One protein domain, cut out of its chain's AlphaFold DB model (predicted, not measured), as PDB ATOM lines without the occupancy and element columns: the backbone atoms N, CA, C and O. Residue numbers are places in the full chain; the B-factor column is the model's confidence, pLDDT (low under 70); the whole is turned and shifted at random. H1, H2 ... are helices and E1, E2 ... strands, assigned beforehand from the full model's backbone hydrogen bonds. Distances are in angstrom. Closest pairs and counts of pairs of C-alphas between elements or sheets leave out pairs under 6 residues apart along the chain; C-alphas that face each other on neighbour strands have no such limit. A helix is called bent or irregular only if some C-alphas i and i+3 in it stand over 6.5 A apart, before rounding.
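This is residues 81 to 212 of the 229 residues of an uncharacterized protein of Leucobacter aridicollis (UniProt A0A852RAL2). Two long helices, H1 and H2, lie side by side over one face of a strongly twisted sheet of six strands, with no named helix over the other face. The helices run the same way but are shifted along their length, and the sheet is branched, with E5 and E6 both beside the long strand E4. The printed part has 132 residues, in the order H1 E1 E2 E3 E4 E5 E6 H2, with each pair of neighbour strands antiparallel; the class is mixed, helices and strands. It is compact, with a radius of gyration of the C-alphas of 16.0 A, yet elongated in outline, spanning 53 by 28 by 21 A.

Find C-alpha 81 at (-36.175, -8.475, -44.674); from there H1, residues 81 to 103, runs 32.6 A. Next come E1, residues 108 to 111, 9.6 A, and E2, residues 124 to 128, 13.6 A. E3, residues 135 to 141, covers 19.3 A. Look for C-alpha 157 at (-28.550, -8.289, -29.358), where E4, residues 157 to 167, begins its 33.4 A. E5, residues 173 to 177, covers 13.0 A, and E6, residues 181 to 184, 10.7 A. H2, residues 185 to 212, runs 40.8 A to C-alpha 212 at (-46.129, -3.533, 7.561); it is irregular, with C-alphas 186 and 189 8.1 A apart.

Strands E1 to E5 form a meander, each the antiparallel neighbour of the one before. Look at N 109 and O 127, 2.8 A, between E1 and E2; at N 136 and O 126, 2.8 A, between E2 and E3; and at N 139 and O 159, 2.8 A, between E3 and E4. On the other side of E4 from E3 the pairing is staggered: E5 is beside residues 162 to 167, with N 176 and O 164 at 2.8 A, and E6 beside 157 to 160, with N 158 and O 183 at 2.8 A. H1 and H2 are on the same face of the sheet. H1 has a height over the sheet of 10.0 A and runs along the strands, over E2 and E3. H1 and H2 touch at a shallow tilt of 6 degrees, the closest C-alphas being those of Val 100 and Lys 196, 6.2 A. The closest C-alphas of E3 and H2 are those of Phe 136 and Ala 195, 6.8 A. Of the O i to N i+4 pairs, 18 of 19 in H1 and 21 of 24 in H2 are within hydrogen-bond range.

The two C-alphas farthest apart, those of Thr 81 and His 170, are 56.7 A apart. The printed part has no cut. The links from E1 to E2, 12 residues, and from E3 to E4, 15 residues, are long. Mean pLDDT of the printed part is 84.7; look for values under 70 at residues 112 to 122, 131, 145, 149 and 212.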
ATOM      1  N   THR A  81     -35.091  -7.819 -45.414       92.00
ATOM      2  CA  THR A  81     -36.175  -8.475 -44.674       92.00
ATOM      3  C   THR A  81     -35.751  -8.855 -43.255       92.00
ATOM      4  O   THR A  81     -36.525  -8.637 -42.325       92.00
ATOM      5  N   ASP A  82     -34.529  -9.366 -43.070       89.38
ATOM      6  CA  ASP A  82     -33.997  -9.691 -41.739       89.38
ATOM      7  C   ASP A  82     -33.837  -8.426 -40.889       89.38
ATOM      8  O   ASP A  82     -34.227  -8.397 -39.719       89.38
ATOM      9  N   ARG A  83     -33.323  -7.351 -41.501       87.75
ATOM     10  CA  ARG A  83     -33.188  -6.041 -40.866       87.75
ATOM     11  C   ARG A  83     -34.544  -5.498 -40.413       87.75
ATOM     12  O   ARG A  83     -34.694  -5.176 -39.237       87.75
ATOM     13  N   LEU A  84     -35.533  -5.450 -41.307       89.38
ATOM     14  CA  LEU A  84     -36.882  -4.958 -41.004       89.38
ATOM     15  C   LEU A  84     -37.576  -5.803 -39.927       89.38
ATOM     16  O   LEU A  84     -38.258  -5.265 -39.056       89.38
ATOM     17  N   ALA A  85     -37.390  -7.126 -39.946       90.75
ATOM     18  CA  ALA A  85     -37.913  -8.004 -38.901       90.75
ATOM     19  C   ALA A  85     -37.295  -7.679 -37.532       90.75
ATOM     20  O   ALA A  85     -37.991  -7.676 -36.515       90.75
ATOM     21  N   ARG A  86     -35.997  -7.366 -37.505       90.62
ATOM     22  CA  ARG A  86     -35.292  -6.973 -36.286       90.62
ATOM     23  C   ARG A  86     -35.725  -5.600 -35.783       90.62
ATOM     24  O   ARG A  86     -35.966  -5.468 -34.590       90.62
ATOM     25  N   GLU A  87     -35.895  -4.621 -36.669       89.94
ATOM     26  CA  GLU A  87     -36.468  -3.309 -36.331       89.94
ATOM     27  C   GLU A  87     -37.855  -3.470 -35.693       89.94
ATOM     28  O   GLU A  87     -38.089  -2.981 -34.591       89.94
ATOM     29  N   ALA A  88     -38.737  -4.262 -36.312       90.25
ATOM     30  CA  ALA A  88     -40.060  -4.546 -35.761       90.25
ATOM     31  C   ALA A  88     -39.995  -5.219 -34.377       90.25
ATOM     32  O   ALA A  88     -40.808  -4.924 -33.500       90.25
ATOM     33  N   GLN A  89     -39.022  -6.107 -34.155       92.69
ATOM     34  CA  GLN A  89     -38.828  -6.774 -32.868       92.69
ATOM     35  C   GLN A  89     -38.321  -5.816 -31.776       92.69
ATOM     36  O   GLN A  89     -38.700  -5.980 -30.616       92.69
ATOM     37  N   VAL A  90     -37.513  -4.810 -32.130       90.81
ATOM     38  CA  VAL A  90     -37.075  -3.745 -31.210       90.81
ATOM     39  C   VAL A  90     -38.240  -2.831 -30.847       90.81
ATOM     40  O   VAL A  90     -38.445  -2.571 -29.665       90.81
ATOM     41  N   THR A  91     -39.048  -2.413 -31.824       89.75
ATOM     42  CA  THR A  91     -40.268  -1.634 -31.557       89.75
ATOM     43  C   THR A  91     -41.208  -2.400 -30.632       89.75
ATOM     44  O   THR A  91     -41.685  -1.871 -29.635       89.75
ATOM     45  N   LYS A  92     -41.414  -3.694 -30.899       92.94
ATOM     46  CA  LYS A  92     -42.244  -4.546 -30.045       92.94
ATOM     47  C   LYS A  92     -41.678  -4.679 -28.625       92.94
ATOM     48  O   LYS A  92     -42.448  -4.663 -27.670       92.94
ATOM     49  N   LEU A  93     -40.355  -4.805 -28.479       92.75
ATOM     50  CA  LEU A  93     -39.690  -4.826 -27.173       92.75
ATOM     51  C   LEU A  93     -39.978  -3.539 -26.389       92.75
ATOM     52  O   LEU A  93     -40.308  -3.634 -25.209       92.75
ATOM     53  N   TYR A  94     -39.876  -2.373 -27.035       89.38
ATOM     54  CA  TYR A  94     -40.203  -1.083 -26.421       89.38
ATOM     55  C   TYR A  94     -41.633  -1.087 -25.870       89.38
ATOM     56  O   TYR A  94     -41.825  -0.929 -24.664       89.38
ATOM     57  N   ASP A  95     -42.618  -1.378 -26.728       90.94
ATOM     58  CA  ASP A  95     -44.039  -1.375 -26.358       90.94
ATOM     59  C   ASP A  95     -44.320  -2.334 -25.189       90.94
ATOM     60  O   ASP A  95     -45.086  -2.038 -24.271       90.94
ATOM     61  N   GLN A  96     -43.689  -3.511 -25.208       94.44
ATOM     62  CA  GLN A  96     -43.869  -4.523 -24.171       94.44
ATOM     63  C   GLN A  96     -43.228  -4.129 -22.841       94.44
ATOM     64  O   GLN A  96     -43.809  -4.428 -21.801       94.44
ATOM     65  N   LEU A  97     -42.053  -3.493 -22.850       92.25
ATOM     66  CA  LEU A  97     -41.402  -3.017 -21.630       92.25
ATOM     67  C   LEU A  97     -42.147  -1.820 -21.030       92.25
ATOM     68  O   LEU A  97     -42.355  -1.791 -19.818       92.25
ATOM     69  N   GLU A  98     -42.625  -0.887 -21.855       90.56
ATOM     70  CA  GLU A  98     -43.485   0.208 -21.397       90.56
ATOM     71  C   GLU A  98     -44.765  -0.345 -20.749       90.56
ATOM     72  O   GLU A  98     -45.127   0.061 -19.638       90.56
ATOM     73  N   ALA A  99     -45.396  -1.352 -21.367       93.00
ATOM     74  CA  ALA A  99     -46.583  -2.007 -20.823       93.00
ATOM     75  C   ALA A  99     -46.358  -2.625 -19.430       93.00
ATOM     76  O   ALA A  99     -47.277  -2.599 -18.614       93.00
ATOM     77  N   VAL A 100     -45.150  -3.113 -19.110       92.69
ATOM     78  CA  VAL A 100     -44.834  -3.615 -17.756       92.69
ATOM     79  C   VAL A 100     -45.037  -2.530 -16.696       92.69
ATOM     80  O   VAL A 100     -45.570  -2.815 -15.625       92.69
ATOM     81  N   SER A 101     -44.664  -1.281 -16.986       87.69
ATOM     82  CA  SER A 101     -44.890  -0.170 -16.053       87.69
ATOM     83  C   SER A 101     -46.374   0.196 -15.926       87.69
ATOM     84  O   SER A 101     -46.845   0.510 -14.836       87.69
ATOM     85  N   ILE A 102     -47.132   0.084 -17.022       90.19
ATOM     86  CA  ILE A 102     -48.573   0.367 -17.059       90.19
ATOM     87  C   ILE A 102     -49.365  -0.678 -16.262       90.19
ATOM     88  O   ILE A 102     -50.385  -0.346 -15.661       90.19
ATOM     89  N   GLU A 103     -48.912  -1.933 -16.240       90.88
ATOM     90  CA  GLU A 103     -49.540  -3.016 -15.470       90.88
ATOM     91  C   GLU A 103     -49.339  -2.862 -13.947       90.88
ATOM     92  O   GLU A 103     -50.152  -3.375 -13.176       90.88
ATOM     93  N   ALA A 104     -48.304  -2.138 -13.501       86.69
ATOM     94  CA  ALA A 104     -47.982  -1.927 -12.083       86.69
ATOM     95  C   ALA A 104     -47.609  -0.458 -11.760       86.69
ATOM     96  O   ALA A 104     -46.526  -0.197 -11.225       86.69
ATOM     97  N   PRO A 105     -48.507   0.512 -12.026       87.19
ATOM     98  CA  PRO A 105     -48.173   1.939 -12.020       87.19
ATOM     99  C   PRO A 105     -47.894   2.500 -10.621       87.19
ATOM    100  O   PRO A 105     -47.214   3.511 -10.485       87.19
ATOM    101  N   ASP A 106     -48.402   1.842  -9.575       86.81
ATOM    102  CA  ASP A 106     -48.186   2.246  -8.180       86.81
ATOM    103  C   ASP A 106     -46.837   1.756  -7.629       86.81
ATOM    104  O   ASP A 106     -46.417   2.167  -6.550       86.81
ATOM    105  N   SER A 107     -46.146   0.868  -8.349       86.56
ATOM    106  CA  SER A 107     -44.889   0.257  -7.897       86.56
ATOM    107  C   SER A 107     -43.722   0.484  -8.852       86.56
ATOM    108  O   SER A 107     -42.571   0.365  -8.427       86.56
ATOM    109  N   ILE A 108     -43.990   0.798 -10.122       89.88
ATOM    110  CA  ILE A 108     -42.981   0.863 -11.180       89.88
ATOM    111  C   ILE A 108     -43.190   2.111 -12.030       89.88
ATOM    112  O   ILE A 108     -44.284   2.374 -12.518       89.88
ATOM    113  N   SER A 109     -42.107   2.842 -12.265       87.12
ATOM    114  CA  SER A 109     -42.037   3.911 -13.253       87.12
ATOM    115  C   SER A 109     -41.187   3.489 -14.447       87.12
ATOM    116  O   SER A 109     -40.115   2.901 -14.280       87.12
ATOM    117  N   TRP A 110     -41.642   3.841 -15.647       83.62
ATOM    118  CA  TRP A 110     -40.842   3.775 -16.865       83.62
ATOM    119  C   TRP A 110     -39.985   5.030 -16.993       83.62
ATOM    120  O   TRP A 110     -40.506   6.139 -17.113       83.62
ATOM    121  N   ASN A 111     -38.673   4.838 -17.001       72.00
ATOM    122  CA  ASN A 111     -37.726   5.849 -17.431       72.00
ATOM    123  C   ASN A 111     -37.304   5.428 -18.842       72.00
ATOM    124  O   ASN A 111     -36.478   4.530 -19.010       72.00
ATOM    125  N   GLY A 112     -37.992   5.995 -19.840       62.25
ATOM    126  CA  GLY A 112     -37.789   5.689 -21.259       62.25
ATOM    127  C   GLY A 112     -36.380   5.992 -21.770       62.25
ATOM    128  O   GLY A 112     -35.492   6.317 -20.986       62.25
ATOM    129  N   GLU A 113     -36.196   5.868 -23.089       56.94
ATOM    130  CA  GLU A 113     -34.897   5.912 -23.782       56.94
ATOM    131  C   GLU A 113     -33.945   6.980 -23.229       56.94
ATOM    132  O   GLU A 113     -34.103   8.179 -23.464       56.94
ATOM    133  N   GLY A 114     -32.942   6.536 -22.470       45.97
ATOM    134  CA  GLY A 114     -31.816   7.383 -22.107       45.97
ATOM    135  C   GLY A 114     -30.934   7.581 -23.333       45.97
ATOM    136  O   GLY A 114     -30.659   6.616 -24.048       45.97
ATOM    137  N   GLU A 115     -30.465   8.811 -23.579       45.75
ATOM    138  CA  GLU A 115     -29.428   9.024 -24.590       45.75
ATOM    139  C   GLU A 115     -28.264   8.056 -24.332       45.75
ATOM    140  O   GLU A 115     -27.833   7.917 -23.179       45.75
ATOM    141  N   PRO A 116     -27.717   7.400 -25.370       44.75
ATOM    142  CA  PRO A 116     -26.736   6.334 -25.188       44.75
ATOM    143  C   PRO A 116     -25.377   6.820 -24.632       44.75
ATOM    144  O   PRO A 116     -24.429   6.041 -24.517       44.75
ATOM    145  N   VAL A 117     -25.256   8.081 -24.209       46.25
ATOM    146  CA  VAL A 117     -23.990   8.729 -23.881       46.25
ATOM    147  C   VAL A 117     -23.985   9.225 -22.426       46.25
ATOM    148  O   VAL A 117     -24.528  10.272 -22.089       46.25
ATOM    149  N   LEU A 118     -23.274   8.478 -21.575       44.09
ATOM    150  CA  LEU A 118     -22.585   8.890 -20.333       44.09
ATOM    151  C   LEU A 118     -23.244   8.739 -18.949       44.09
ATOM    152  O   LEU A 118     -22.465   8.605 -18.006       44.09
ATOM    153  N   PHE A 119     -24.570   8.692 -18.755       45.66
ATOM    154  CA  PHE A 119     -25.120   8.685 -17.372       45.66
ATOM    155  C   PHE A 119     -26.299   7.739 -17.071       45.66
ATOM    156  O   PHE A 119     -26.750   7.716 -15.926       45.66
ATOM    157  N   ALA A 120     -26.769   6.929 -18.026       53.25
ATOM    158  CA  ALA A 120     -27.854   5.966 -17.802       53.25
ATOM    159  C   ALA A 120     -27.341   4.505 -17.756       53.25
ATOM    160  O   ALA A 120     -26.474   4.137 -18.550       53.25
ATOM    161  N   PRO A 121     -27.855   3.647 -16.853       55.50
ATOM    162  CA  PRO A 121     -27.445   2.239 -16.729       55.50
ATOM    163  C   PRO A 121     -27.994   1.304 -17.827       55.50
ATOM    164  O   PRO A 121     -27.601   0.131 -17.908       55.50
ATOM    165  N   GLY A 122     -28.902   1.800 -18.672       61.44
ATOM    166  CA  GLY A 122     -29.582   1.052 -19.727       61.44
ATOM    167  C   GLY A 122     -30.135   1.959 -20.826       61.44
ATOM    168  O   GLY A 122     -30.321   3.152 -20.605       61.44
ATOM    169  N   HIS A 123     -30.428   1.369 -21.987       80.06
ATOM    170  CA  HIS A 123     -31.242   1.989 -23.039       80.06
ATOM    171  C   HIS A 123     -32.718   2.044 -22.612       80.06
ATOM    172  O   HIS A 123     -33.384   3.039 -22.854       80.06
ATOM    173  N   TYR A 124     -33.202   1.008 -21.916       86.88
ATOM    174  CA  TYR A 124     -34.523   0.989 -21.284       86.88
ATOM    175  C   TYR A 124     -34.389   0.702 -19.794       86.88
ATOM    176  O   TYR A 124     -33.651  -0.215 -19.414       86.88
ATOM    177  N   ILE A 125     -35.093   1.468 -18.956       88.88
ATOM    178  CA  ILE A 125     -34.999   1.349 -17.501       88.88
ATOM    179  C   ILE A 125     -36.401   1.335 -16.886       88.88
ATOM    180  O   ILE A 125     -37.170   2.291 -16.994       88.88
ATOM    181  N   LEU A 126     -36.714   0.244 -16.191       91.25
ATOM    182  CA  LEU A 126     -37.839   0.189 -15.263       91.25
ATOM    183  C   LEU A 126     -37.303   0.444 -13.857       91.25
ATOM    184  O   LEU A 126     -36.316  -0.170 -13.459       91.25
ATOM    185  N   THR A 127     -37.955   1.318 -13.102       91.25
ATOM    186  CA  THR A 127     -37.497   1.725 -11.768       91.25
ATOM    187  C   THR A 127     -38.613   1.512 -10.758       91.25
ATOM    188  O   THR A 127     -39.760   1.873 -11.010       91.25
ATOM    189  N   SER A 128     -38.288   0.916  -9.614       90.25
ATOM    190  CA  SER A 128     -39.203   0.823  -8.481       90.25
ATOM    191  C   SER A 128     -39.488   2.214  -7.913       90.25
ATOM    192  O   SER A 128     -38.573   3.010  -7.716       90.25
ATOM    193  N   ILE A 129     -40.755   2.494  -7.612       85.88
ATOM    194  CA  ILE A 129     -41.190   3.755  -6.987       85.88
ATOM    195  C   ILE A 129     -40.828   3.794  -5.489       85.88
ATOM    196  O   ILE A 129     -40.817   4.863  -4.874       85.88
ATOM    197  N   ASP A 130     -40.491   2.645  -4.895       81.06
ATOM    198  CA  ASP A 130     -40.059   2.581  -3.503       81.06
ATOM    199  C   ASP A 130     -38.766   3.389  -3.272       81.06
ATOM    200  O   ASP A 130     -37.925   3.495  -4.166       81.06
ATOM    201  N   PRO A 131     -38.531   3.914  -2.051       69.94
ATOM    202  CA  PRO A 131     -37.366   4.760  -1.742       69.94
ATOM    203  C   PRO A 131     -36.004   4.101  -2.021       69.94
ATOM    204  O   PRO A 131     -34.979   4.775  -2.170       69.94
ATOM    205  N   GLU A 132     -35.985   2.770  -2.053       72.69
ATOM    206  CA  GLU A 132     -34.808   1.957  -2.343       72.69
ATOM    207  C   GLU A 132     -34.415   2.020  -3.826       72.69
ATOM    208  O   GLU A 132     -33.220   1.982  -4.115       72.69
ATOM    209  N   GLY A 133     -35.381   2.238  -4.729       77.94
ATOM    210  CA  GLY A 133     -35.144   2.548  -6.137       77.94
ATOM    211  C   GLY A 133     -34.445   1.437  -6.918       77.94
ATOM    212  O   GLY A 133     -33.513   1.735  -7.657       77.94
ATOM    213  N   ASP A 134     -34.847   0.175  -6.728       89.75
ATOM    214  CA  ASP A 134     -34.339  -0.949  -7.528       89.75
ATOM    215  C   ASP A 134     -34.677  -0.732  -9.018       89.75
ATOM    216  O   ASP A 134     -35.757  -0.240  -9.353       89.75
ATOM    217  N   GLU A 135     -33.777  -1.118  -9.922       91.62
ATOM    218  CA  GLU A 135     -33.909  -0.887 -11.365       91.62
ATOM    219  C   GLU A 135     -33.728  -2.179 -12.167       91.62
ATOM    220  O   GLU A 135     -32.895  -3.023 -11.831       91.62
ATOM    221  N   PHE A 136     -34.466  -2.308 -13.267       93.12
ATOM    222  CA  PHE A 136     -34.243  -3.298 -14.318       93.12
ATOM    223  C   PHE A 136     -33.782  -2.577 -15.583       93.12
ATOM    224  O   PHE A 136     -34.514  -1.766 -16.152       93.12
ATOM    225  N   CYS A 137     -32.561  -2.875 -16.021       91.75
ATOM    226  CA  CYS A 137     -31.864  -2.133 -17.063       91.75
ATOM    227  C   CYS A 137     -31.608  -3.031 -18.274       91.75
ATOM    228  O   CYS A 137     -30.871  -4.018 -18.173       91.75
ATOM    229  N   VAL A 138     -32.147  -2.652 -19.433       92.00
ATOM    230  CA  VAL A 138     -31.911  -3.311 -20.725       92.00
ATOM    231  C   VAL A 138     -30.955  -2.469 -21.559       92.00
ATOM    232  O   VAL A 138     -31.111  -1.257 -21.652       92.00
ATOM    233  N   ASN A 139     -29.970  -3.101 -22.189       90.12
ATOM    234  CA  ASN A 139     -29.027  -2.464 -23.102       90.12
ATOM    235  C   ASN A 139     -29.091  -3.097 -24.488       90.12
ATOM    236  O   ASN A 139     -29.202  -4.315 -24.609       90.12
ATOM    237  N   LEU A 140     -28.945  -2.271 -25.517       89.56
ATOM    238  CA  LEU A 140     -28.861  -2.701 -26.904       89.56
ATOM    239  C   LEU A 140     -27.404  -3.012 -27.285       89.56
ATOM    240  O   LEU A 140     -26.483  -2.285 -26.911       89.56
ATOM    241  N   ILE A 141     -27.191  -4.107 -28.016       88.94
ATOM    242  CA  ILE A 141     -25.891  -4.504 -28.575       88.94
ATOM    243  C   ILE A 141     -25.949  -4.358 -30.090       88.94
ATOM    244  O   ILE A 141     -26.805  -4.960 -30.740       88.94
ATOM    245  N   TYR A 142     -24.986  -3.650 -30.667       86.25
ATOM    246  CA  TYR A 142     -24.860  -3.466 -32.109       86.25
ATOM    247  C   TYR A 142     -23.633  -4.215 -32.641       86.25
ATOM    248  O   TYR A 142     -22.628  -4.339 -31.940       86.25
ATOM    249  N   THR A 143     -23.723  -4.732 -33.867       79.44
ATOM    250  CA  THR A 143     -22.629  -5.440 -34.549       79.44
ATOM    251  C   THR A 143     -22.346  -4.749 -35.879       79.44
ATOM    252  O   THR A 143     -23.280  -4.415 -36.605       79.44
ATOM    253  N   GLY A 144     -21.069  -4.535 -36.209       70.88
ATOM    254  CA  GLY A 144     -20.620  -3.932 -37.474       70.88
ATOM    255  C   GLY A 144     -20.820  -2.415 -37.582       70.88
ATOM    256  O   GLY A 144     -19.998  -1.732 -38.178       70.88
ATOM    257  N   THR A 145     -21.866  -1.874 -36.963       69.56
ATOM    258  CA  THR A 145     -22.129  -0.437 -36.831       69.56
ATOM    259  C   THR A 145     -22.663  -0.133 -35.429       69.56
ATOM    260  O   THR A 145     -22.949  -1.058 -34.670       69.56
ATOM    261  N   ASN A 146     -22.782   1.137 -35.056       74.00
ATOM    262  CA  ASN A 146     -23.386   1.586 -33.802       74.00
ATOM    263  C   ASN A 146     -24.140   2.914 -34.050       74.00
ATOM    264  O   ASN A 146     -23.910   3.544 -35.084       74.00
ATOM    265  N   PRO A 147     -25.021   3.359 -33.136       75.00
ATOM    266  CA  PRO A 147     -25.851   4.547 -33.363       75.00
ATOM    267  C   PRO A 147     -25.076   5.873 -33.473       75.00
ATOM    268  O   PRO A 147     -25.658   6.879 -33.867       75.00
ATOM    269  N   TYR A 148     -23.782   5.905 -33.139       74.00
ATOM    270  CA  TYR A 148     -22.924   7.080 -33.325       74.00
ATOM    271  C   TYR A 148     -22.341   7.171 -34.730       74.00
ATOM    272  O   TYR A 148     -22.138   8.273 -35.234       74.00
ATOM    273  N   ASP A 149     -22.086   6.017 -35.347       69.25
ATOM    274  CA  ASP A 149     -21.523   5.915 -36.695       69.25
ATOM    275  C   ASP A 149     -22.619   5.831 -37.772       69.25
ATOM    276  O   ASP A 149     -22.407   6.226 -38.920       69.25
ATOM    277  N   ASP A 150     -23.798   5.316 -37.415       73.12
ATOM    278  CA  ASP A 150     -24.966   5.184 -38.286       73.12
ATOM    279  C   ASP A 150     -26.246   5.411 -37.477       73.12
ATOM    280  O   ASP A 150     -26.631   4.581 -36.655       73.12
ATOM    281  N   GLU A 151     -26.943   6.518 -37.739       73.88
ATOM    282  CA  GLU A 151     -28.217   6.839 -37.078       73.88
ATOM    283  C   GLU A 151     -29.305   5.780 -37.324       73.88
ATOM    284  O   GLU A 151     -30.259   5.676 -36.559       73.88
ATOM    285  N   ASN A 152     -29.146   4.958 -38.369       76.31
ATOM    286  CA  ASN A 152     -30.046   3.862 -38.703       76.31
ATOM    287  C   ASN A 152     -29.504   2.506 -38.224       76.31
ATOM    288  O   ASN A 152     -29.929   1.464 -38.732       76.31
ATOM    289  N   ALA A 153     -28.537   2.484 -37.301       81.25
ATOM    290  CA  ALA A 153     -28.038   1.250 -36.713       81.25
ATOM    291  C   ALA A 153     -29.173   0.502 -36.002       81.25
ATOM    292  O   ALA A 153     -29.831   1.026 -35.105       81.25
ATOM    293  N   VAL A 154     -29.363  -0.764 -36.368       86.88
ATOM    294  CA  VAL A 154     -30.347  -1.649 -35.736       86.88
ATOM    295  C   VAL A 154     -29.603  -2.580 -34.784       86.88
ATOM    296  O   VAL A 154     -28.631  -3.218 -35.205       86.88
ATOM    297  N   PRO A 155     -30.014  -2.698 -33.512       90.06
ATOM    298  CA  PRO A 155     -29.329  -3.573 -32.578       90.06
ATOM    299  C   PRO A 155     -29.507  -5.032 -32.982       90.06
ATOM    300  O   PRO A 155     -30.538  -5.443 -33.504       90.06
ATOM    301  N   THR A 156     -28.477  -5.820 -32.716       91.25
ATOM    302  CA  THR A 156     -28.380  -7.252 -33.030       91.25
ATOM    303  C   THR A 156     -28.625  -8.134 -31.811       91.25
ATOM    304  O   THR A 156     -29.119  -9.256 -31.935       91.25
ATOM    305  N   GLY A 157     -28.342  -7.605 -30.622       92.94
ATOM    306  CA  GLY A 157     -28.550  -8.289 -29.358       92.94
ATOM    307  C   GLY A 157     -29.030  -7.350 -28.266       92.94
ATOM    308  O   GLY A 157     -29.109  -6.134 -28.438       92.94
ATOM    309  N   LEU A 158     -29.338  -7.951 -27.130       94.31
ATOM    310  CA  LEU A 158     -29.814  -7.302 -25.924       94.31
ATOM    311  C   LEU A 158     -28.999  -7.831 -24.753       94.31
ATOM    312  O   LEU A 158     -28.688  -9.021 -24.701       94.31
ATOM    313  N   THR A 159     -28.708  -6.970 -23.785       94.06
ATOM    314  CA  THR A 159     -28.359  -7.425 -22.440       94.06
ATOM    315  C   THR A 159     -29.313  -6.866 -21.414       94.06
ATOM    316  O   THR A 159     -29.900  -5.809 -21.628       94.06
ATOM    317  N   TRP A 160     -29.459  -7.548 -20.286       94.62
ATOM    318  CA  TRP A 160     -30.188  -7.004 -19.150       94.62
ATOM    319  C   TRP A 160     -29.542  -7.396 -17.831       94.62
ATOM    320  O   TRP A 160     -28.795  -8.373 -17.740       94.62
ATOM    321  N   HIS A 161     -29.818  -6.579 -16.827       93.69
ATOM    322  CA  HIS A 161     -29.420  -6.770 -15.440       93.69
ATOM    323  C   HIS A 161     -30.320  -5.922 -14.546       93.69
ATOM    324  O   HIS A 161     -31.068  -5.069 -15.021       93.69
ATOM    325  N   THR A 162     -30.220  -6.154 -13.250       93.12
ATOM    326  CA  THR A 162     -30.898  -5.376 -12.219       93.12
ATOM    327  C   THR A 162     -29.875  -4.641 -11.376       93.12
ATOM    328  O   THR A 162     -28.807  -5.187 -11.094       93.12
ATOM    329  N   LEU A 163     -30.204  -3.421 -10.969       90.69
ATOM    330  CA  LEU A 163     -29.480  -2.667  -9.955       90.69
ATOM    331  C   LEU A 163     -30.328  -2.638  -8.689       90.69
ATOM    332  O   LEU A 163     -31.531  -2.409  -8.756       90.69
ATOM    333  N   TYR A 164     -29.711  -2.896  -7.544       89.62
ATOM    334  CA  TYR A 164     -30.410  -2.917  -6.262       89.62
ATOM    335  C   TYR A 164     -29.481  -2.482  -5.136       89.62
ATOM    336  O   TYR A 164     -28.255  -2.458  -5.289       89.62
ATOM    337  N   ARG A 165     -30.063  -2.104  -4.000       87.94
ATOM    338  CA  ARG A 165     -29.309  -1.678  -2.816       87.94
ATOM    339  C   ARG A 165     -29.333  -2.761  -1.748       87.94
ATOM    340  O   ARG A 165     -30.385  -3.300  -1.425       87.94
ATOM    341  N   GLU A 166     -28.175  -3.037  -1.162       86.56
ATOM    342  CA  GLU A 166     -28.058  -3.864   0.038       86.56
ATOM    343  C   GLU A 166     -27.618  -2.981   1.207       86.56
ATOM    344  O   GLU A 166     -26.623  -2.260   1.101       86.56
ATOM    345  N   TYR A 167     -28.386  -3.003   2.299       83.94
ATOM    346  CA  TYR A 167     -28.129  -2.192   3.489       83.94
ATOM    347  C   TYR A 167     -27.387  -3.004   4.548       83.94
ATOM    348  O   TYR A 167     -27.733  -4.152   4.829       83.94
ATOM    349  N   ASP A 168     -26.392  -2.388   5.178       85.00
ATOM    350  CA  ASP A 168     -25.721  -2.954   6.338       85.00
ATOM    351  C   ASP A 168     -26.531  -2.744   7.632       85.00
ATOM    352  O   ASP A 168     -27.555  -2.057   7.675       85.00
ATOM    353  N   SER A 169     -26.050  -3.321   8.738       85.44
ATOM    354  CA  SER A 169     -26.690  -3.200  10.057       85.44
ATOM    355  C   SER A 169     -26.704  -1.777  10.629       85.44
ATOM    356  O   SER A 169     -27.310  -1.549  11.675       85.44
ATOM    357  N   HIS A 170     -26.012  -0.831   9.995       84.81
ATOM    358  CA  HIS A 170     -25.926   0.571  10.393       84.81
ATOM    359  C   HIS A 170     -26.749   1.493   9.481       84.81
ATOM    360  O   HIS A 170     -26.775   2.702   9.718       84.81
ATOM    361  N   GLY A 171     -27.455   0.939   8.488       78.88
ATOM    362  CA  GLY A 171     -28.297   1.687   7.556       78.88
ATOM    363  C   GLY A 171     -27.531   2.354   6.411       78.88
ATOM    364  O   GLY A 171     -28.131   3.122   5.662       78.88
ATOM    365  N   SER A 172     -26.232   2.077   6.252       85.88
ATOM    366  CA  SER A 172     -25.503   2.427   5.029       85.88
ATOM    367  C   SER A 172     -25.842   1.417   3.937       85.88
ATOM    368  O   SER A 172     -26.117   0.262   4.248       85.88
ATOM    369  N   TYR A 173     -25.802   1.821   2.665       85.31
ATOM    370  CA  TYR A 173     -26.057   0.910   1.549       85.31
ATOM    371  C   TYR A 173     -24.875   0.794   0.595       85.31
ATOM    372  O   TYR A 173     -24.104   1.736   0.408       85.31
ATOM    373  N   GLN A 174     -24.783  -0.363  -0.055       87.44
ATOM    374  CA  GLN A 174     -24.000  -0.566  -1.263       87.44
ATOM    375  C   GLN A 174     -24.949  -0.813  -2.437       87.44
ATOM    376  O   GLN A 174     -25.908  -1.575  -2.325       87.44
ATOM    377  N   GLN A 175     -24.679  -0.171  -3.572       87.94
ATOM    378  CA  GLN A 175     -25.351  -0.494  -4.826       87.94
ATOM    379  C   GLN A 175     -24.680  -1.715  -5.459       87.94
ATOM    380  O   GLN A 175     -23.459  -1.745  -5.633       87.94
ATOM    381  N   LEU A 176     -25.485  -2.716  -5.793       88.06
ATOM    382  CA  LEU A 176     -25.074  -3.967  -6.415       88.06
ATOM    383  C   LEU A 176     -25.778  -4.138  -7.761       88.06
ATOM    384  O   LEU A 176     -26.778  -3.477  -8.046       88.06
ATOM    385  N   SER A 177     -25.250  -5.043  -8.585       90.75
ATOM    386  CA  SER A 177     -25.884  -5.445  -9.835       90.75
ATOM    387  C   SER A 177     -25.980  -6.958  -9.945       90.75
ATOM    388  O   SER A 177     -25.021  -7.662  -9.620       90.75
ATOM    389  N   SER A 178     -27.084  -7.466 -10.490       89.88
ATOM    390  CA  SER A 178     -27.126  -8.861 -10.934       89.88
ATOM    391  C   SER A 178     -26.195  -9.085 -12.138       89.88
ATOM    392  O   SER A 178     -25.748  -8.119 -12.776       89.88
ATOM    393  N   PRO A 179     -25.841 -10.347 -12.451       91.12
ATOM    394  CA  PRO A 179     -25.099 -10.659 -13.664       91.12
ATOM    395  C   PRO A 179     -25.789 -10.091 -14.904       91.12
ATOM    396  O   PRO A 179     -27.014 -10.090 -15.003       91.12
ATOM    397  N   ARG A 180     -24.989  -9.638 -15.870       89.62
ATOM    398  CA  ARG A 180     -25.506  -9.243 -17.180       89.62
ATOM    399  C   ARG A 180     -25.732 -10.480 -18.029       89.62
ATOM    400  O   ARG A 180     -24.798 -11.242 -18.277       89.62
ATOM    401  N   TYR A 181     -26.959 -10.647 -18.488       91.31
ATOM    402  CA  TYR A 181     -27.350 -11.702 -19.420       91.31
ATOM    403  C   TYR A 181     -27.407 -11.136 -20.831       91.31
ATOM    404  O   TYR A 181     -27.677  -9.949 -20.981       91.31
ATOM    405  N   ALA A 182     -27.149 -11.958 -21.850       94.12
ATOM    406  CA  ALA A 182     -27.131 -11.536 -23.247       94.12
ATOM    407  C   ALA A 182     -27.941 -12.497 -24.122       94.12
ATOM    408  O   ALA A 182     -27.793 -13.711 -23.996       94.12
ATOM    409  N   VAL A 183     -28.762 -11.947 -25.016       96.00
ATOM    410  CA  VAL A 183     -29.560 -12.696 -26.001       96.00
ATOM    411  C   VAL A 183     -29.585 -11.956 -27.341       96.00
ATOM    412  O   VAL A 183     -29.426 -10.732 -27.359       96.00
ATOM    413  N   PRO A 184     -29.787 -12.642 -28.478       94.56
ATOM    414  CA  PRO A 184     -30.081 -11.964 -29.739       94.56
ATOM    415  C   PRO A 184     -31.437 -11.239 -29.672       94.56
ATOM    416  O   PRO A 184     -32.326 -11.633 -28.917       94.56
ATOM    417  N   VAL A 185     -31.641 -10.206 -30.501       93.75
ATOM    418  CA  VAL A 185     -32.926  -9.467 -30.549       93.75
ATOM    419  C   VAL A 185     -34.105 -10.373 -30.916       93.75
ATOM    420  O   VAL A 185     -35.215 -10.156 -30.438       93.75
ATOM    421  N   SER A 186     -33.880 -11.436 -31.690       92.31
ATOM    422  CA  SER A 186     -34.902 -12.450 -31.991       92.31
ATOM    423  C   SER A 186     -35.477 -13.137 -30.744       92.31
ATOM    424  O   SER A 186     -36.558 -13.710 -30.808       92.31
ATOM    425  N   GLU A 187     -34.775 -13.075 -29.613       96.06
ATOM    426  CA  GLU A 187     -35.187 -13.625 -28.318       96.06
ATOM    427  C   GLU A 187     -35.595 -12.525 -27.318       96.06
ATOM    428  O   GLU A 187     -35.570 -12.736 -26.106       96.06
ATOM    429  N   ALA A 188     -36.004 -11.348 -27.800       94.94
ATOM    430  CA  ALA A 188     -36.420 -10.220 -26.960       94.94
ATOM    431  C   ALA A 188     -37.517 -10.569 -25.934       94.94
ATOM    432  O   ALA A 188     -37.530 -10.017 -24.836       94.94
ATOM    433  N   GLU A 189     -38.393 -11.531 -26.239       96.19
ATOM    434  CA  GLU A 189     -39.421 -12.020 -25.307       96.19
ATOM    435  C   GLU A 189     -38.826 -12.591 -24.007       96.19
ATOM    436  O   GLU A 189     -39.449 -12.496 -22.951       96.19
ATOM    437  N   THR A 190     -37.601 -13.128 -24.043       96.75
ATOM    438  CA  THR A 190     -36.880 -13.577 -22.841       96.75
ATOM    439  C   THR A 190     -36.596 -12.404 -21.900       96.75
ATOM    440  O   THR A 190     -36.769 -12.521 -20.686       96.75
ATOM    441  N   VAL A 191     -36.216 -11.250 -22.457       96.56
ATOM    442  CA  VAL A 191     -35.960 -10.020 -21.690       96.56
ATOM    443  C   VAL A 191     -37.263  -9.475 -21.110       96.56
ATOM    444  O   VAL A 191     -37.309  -9.124 -19.934       96.56
ATOM    445  N   VAL A 192     -38.338  -9.470 -21.904       96.62
ATOM    446  CA  VAL A 192     -39.676  -9.045 -21.458       96.62
ATOM    447  C   VAL A 192     -40.190  -9.936 -20.326       96.62
ATOM    448  O   VAL A 192     -40.717  -9.432 -19.337       96.62
ATOM    449  N   ALA A 193     -40.017 -11.257 -20.425       97.50
ATOM    450  CA  ALA A 193     -40.406 -12.186 -19.369       97.50
ATOM    451  C   ALA A 193     -39.633 -11.927 -18.065       97.50
ATOM    452  O   ALA A 193     -40.236 -11.900 -16.991       97.50
ATOM    453  N   ALA A 194     -38.324 -11.672 -18.158       96.94
ATOM    454  CA  ALA A 194     -37.505 -11.307 -17.004       96.94
ATOM    455  C   ALA A 194     -37.946  -9.970 -16.382       96.94
ATOM    456  O   ALA A 194     -38.063  -9.880 -15.161       96.94
ATOM    457  N   ALA A 195     -38.260  -8.964 -17.206       95.88
ATOM    458  CA  ALA A 195     -38.778  -7.676 -16.746       95.88
ATOM    459  C   ALA A 195     -40.118  -7.830 -16.010       95.88
ATOM    460  O   ALA A 195     -40.303  -7.263 -14.937       95.88
ATOM    461  N   LYS A 196     -41.034  -8.651 -16.543       96.75
ATOM    462  CA  LYS A 196     -42.324  -8.966 -15.908       96.75
ATOM    463  C   LYS A 196     -42.164  -9.691 -14.579       96.75
ATOM    464  O   LYS A 196     -42.869  -9.379 -13.622       96.75
ATOM    465  N   GLN A 197     -41.247 -10.654 -14.509       96.31
ATOM    466  CA  GLN A 197     -40.964 -11.354 -13.261       96.31
ATOM    467  C   GLN A 197     -40.415 -10.384 -12.207       96.31
ATOM    468  O   GLN A 197     -40.943 -10.331 -11.099       96.31
ATOM    469  N   TRP A 198     -39.411  -9.585 -12.572       95.62
ATOM    470  CA  TRP A 198     -38.852  -8.558 -11.695       95.62
ATOM    471  C   TRP A 198     -39.932  -7.575 -11.219       95.62
ATOM    472  O   TRP A 198     -40.050  -7.303 -10.027       95.62
ATOM    473  N   ALA A 199     -40.794  -7.111 -12.125       94.44
ATOM    474  CA  ALA A 199     -41.899  -6.212 -11.810       94.44
ATOM    475  C   ALA A 199     -42.876  -6.807 -10.784       94.44
ATOM    476  O   ALA A 199     -43.285  -6.127  -9.840       94.44
ATOM    477  N   ALA A 200     -43.224  -8.088 -10.931       94.06
ATOM    478  CA  ALA A 200     -44.081  -8.790  -9.983       94.06
ATOM    479  C   ALA A 200     -43.431  -8.912  -8.592       94.06
ATOM    480  O   ALA A 200     -44.117  -8.764  -7.579       94.06
ATOM    481  N   GLU A 201     -42.116  -9.146  -8.532       92.62
ATOM    482  CA  GLU A 201     -41.353  -9.184  -7.278       92.62
ATOM    483  C   GLU A 201     -41.356  -7.812  -6.580       92.62
ATOM    484  O   GLU A 201     -41.635  -7.732  -5.380       92.62
ATOM    485  N   ILE A 202     -41.147  -6.725  -7.333       92.31
ATOM    486  CA  ILE A 202     -41.212  -5.349  -6.817       92.31
ATOM    487  C   ILE A 202     -42.615  -5.002  -6.314       92.31
ATOM    488  O   ILE A 202     -42.762  -4.520  -5.192       92.31
ATOM    489  N   ALA A 203     -43.663  -5.295  -7.086       90.12
ATOM    490  CA  ALA A 203     -45.041  -5.031  -6.671       90.12
ATOM    491  C   ALA A 203     -45.428  -5.828  -5.409       90.12
ATOM    492  O   ALA A 203     -46.139  -5.328  -4.533       90.12
ATOM    493  N   ALA A 204     -44.947  -7.067  -5.274       89.81
ATOM    494  CA  ALA A 204     -45.152  -7.858  -4.064       89.81
ATOM    495  C   ALA A 204     -44.450  -7.233  -2.845       89.81
ATOM    496  O   ALA A 204     -45.065  -7.127  -1.780       89.81
ATOM    497  N   LYS A 205     -43.199  -6.781  -3.004       86.75
ATOM    498  CA  LYS A 205     -42.423  -6.091  -1.959       86.75
ATOM    499  C   LYS A 205     -43.095  -4.783  -1.527       86.75
ATOM    500  O   LYS A 205     -43.293  -4.570  -0.331       86.75
ATOM    501  N   HIS A 206     -43.543  -3.972  -2.483       85.31
ATOM    502  CA  HIS A 206     -44.272  -2.731  -2.224       85.31
ATOM    503  C   HIS A 206     -45.529  -2.975  -1.369       85.31
ATOM    504  O   HIS A 206     -45.721  -2.354  -0.321       85.31
ATOM    505  N   ASN A 207     -46.350  -3.961  -1.747       84.75
ATOM    506  CA  ASN A 207     -47.551  -4.323  -0.989       84.75
ATOM    507  C   ASN A 207     -47.234  -4.814   0.434       84.75
ATOM    508  O   ASN A 207     -47.942  -4.471   1.383       84.75
ATOM    509  N   GLN A 208     -46.166  -5.597   0.614       83.38
ATOM    510  CA  GLN A 208     -45.722  -6.026   1.945       83.38
ATOM    511  C   GLN A 208     -45.311  -4.835   2.819       83.38
ATOM    512  O   GLN A 208     -45.712  -4.769   3.983       83.38
ATOM    513  N   ASN A 209     -44.580  -3.873   2.255       78.94
ATOM    514  CA  ASN A 209     -44.161  -2.658   2.951       78.94
ATOM    515  C   ASN A 209     -45.361  -1.799   3.374       78.94
ATOM    516  O   ASN A 209     -45.418  -1.343   4.519       78.94
ATOM    517  N   LEU A 210     -46.367  -1.646   2.504       77.69
ATOM    518  CA  LEU A 210     -47.621  -0.963   2.843       77.69
ATOM    519  C   LEU A 210     -48.359  -1.646   4.007       77.69
ATOM    520  O   LEU A 210     -48.836  -0.972   4.922       77.69
ATOM    521  N   HIS A 211     -48.432  -2.980   4.010       70.25
ATOM    522  CA  HIS A 211     -49.075  -3.734   5.089       70.25
ATOM    523  C   HIS A 211     -48.300  -3.687   6.411       70.25
ATOM    524  O   HIS A 211     -48.924  -3.637   7.470       70.25
ATOM    525  N   ALA A 212     -46.966  -3.673   6.371       68.81
ATOM    526  CA  ALA A 212     -46.129  -3.533   7.561       68.81
ATOM    527  C   ALA A 212     -46.194  -2.119   8.170       68.81
ATOM    528  O   ALA A 212     -46.076  -1.968   9.386       68.81
TER     529      ALA A 212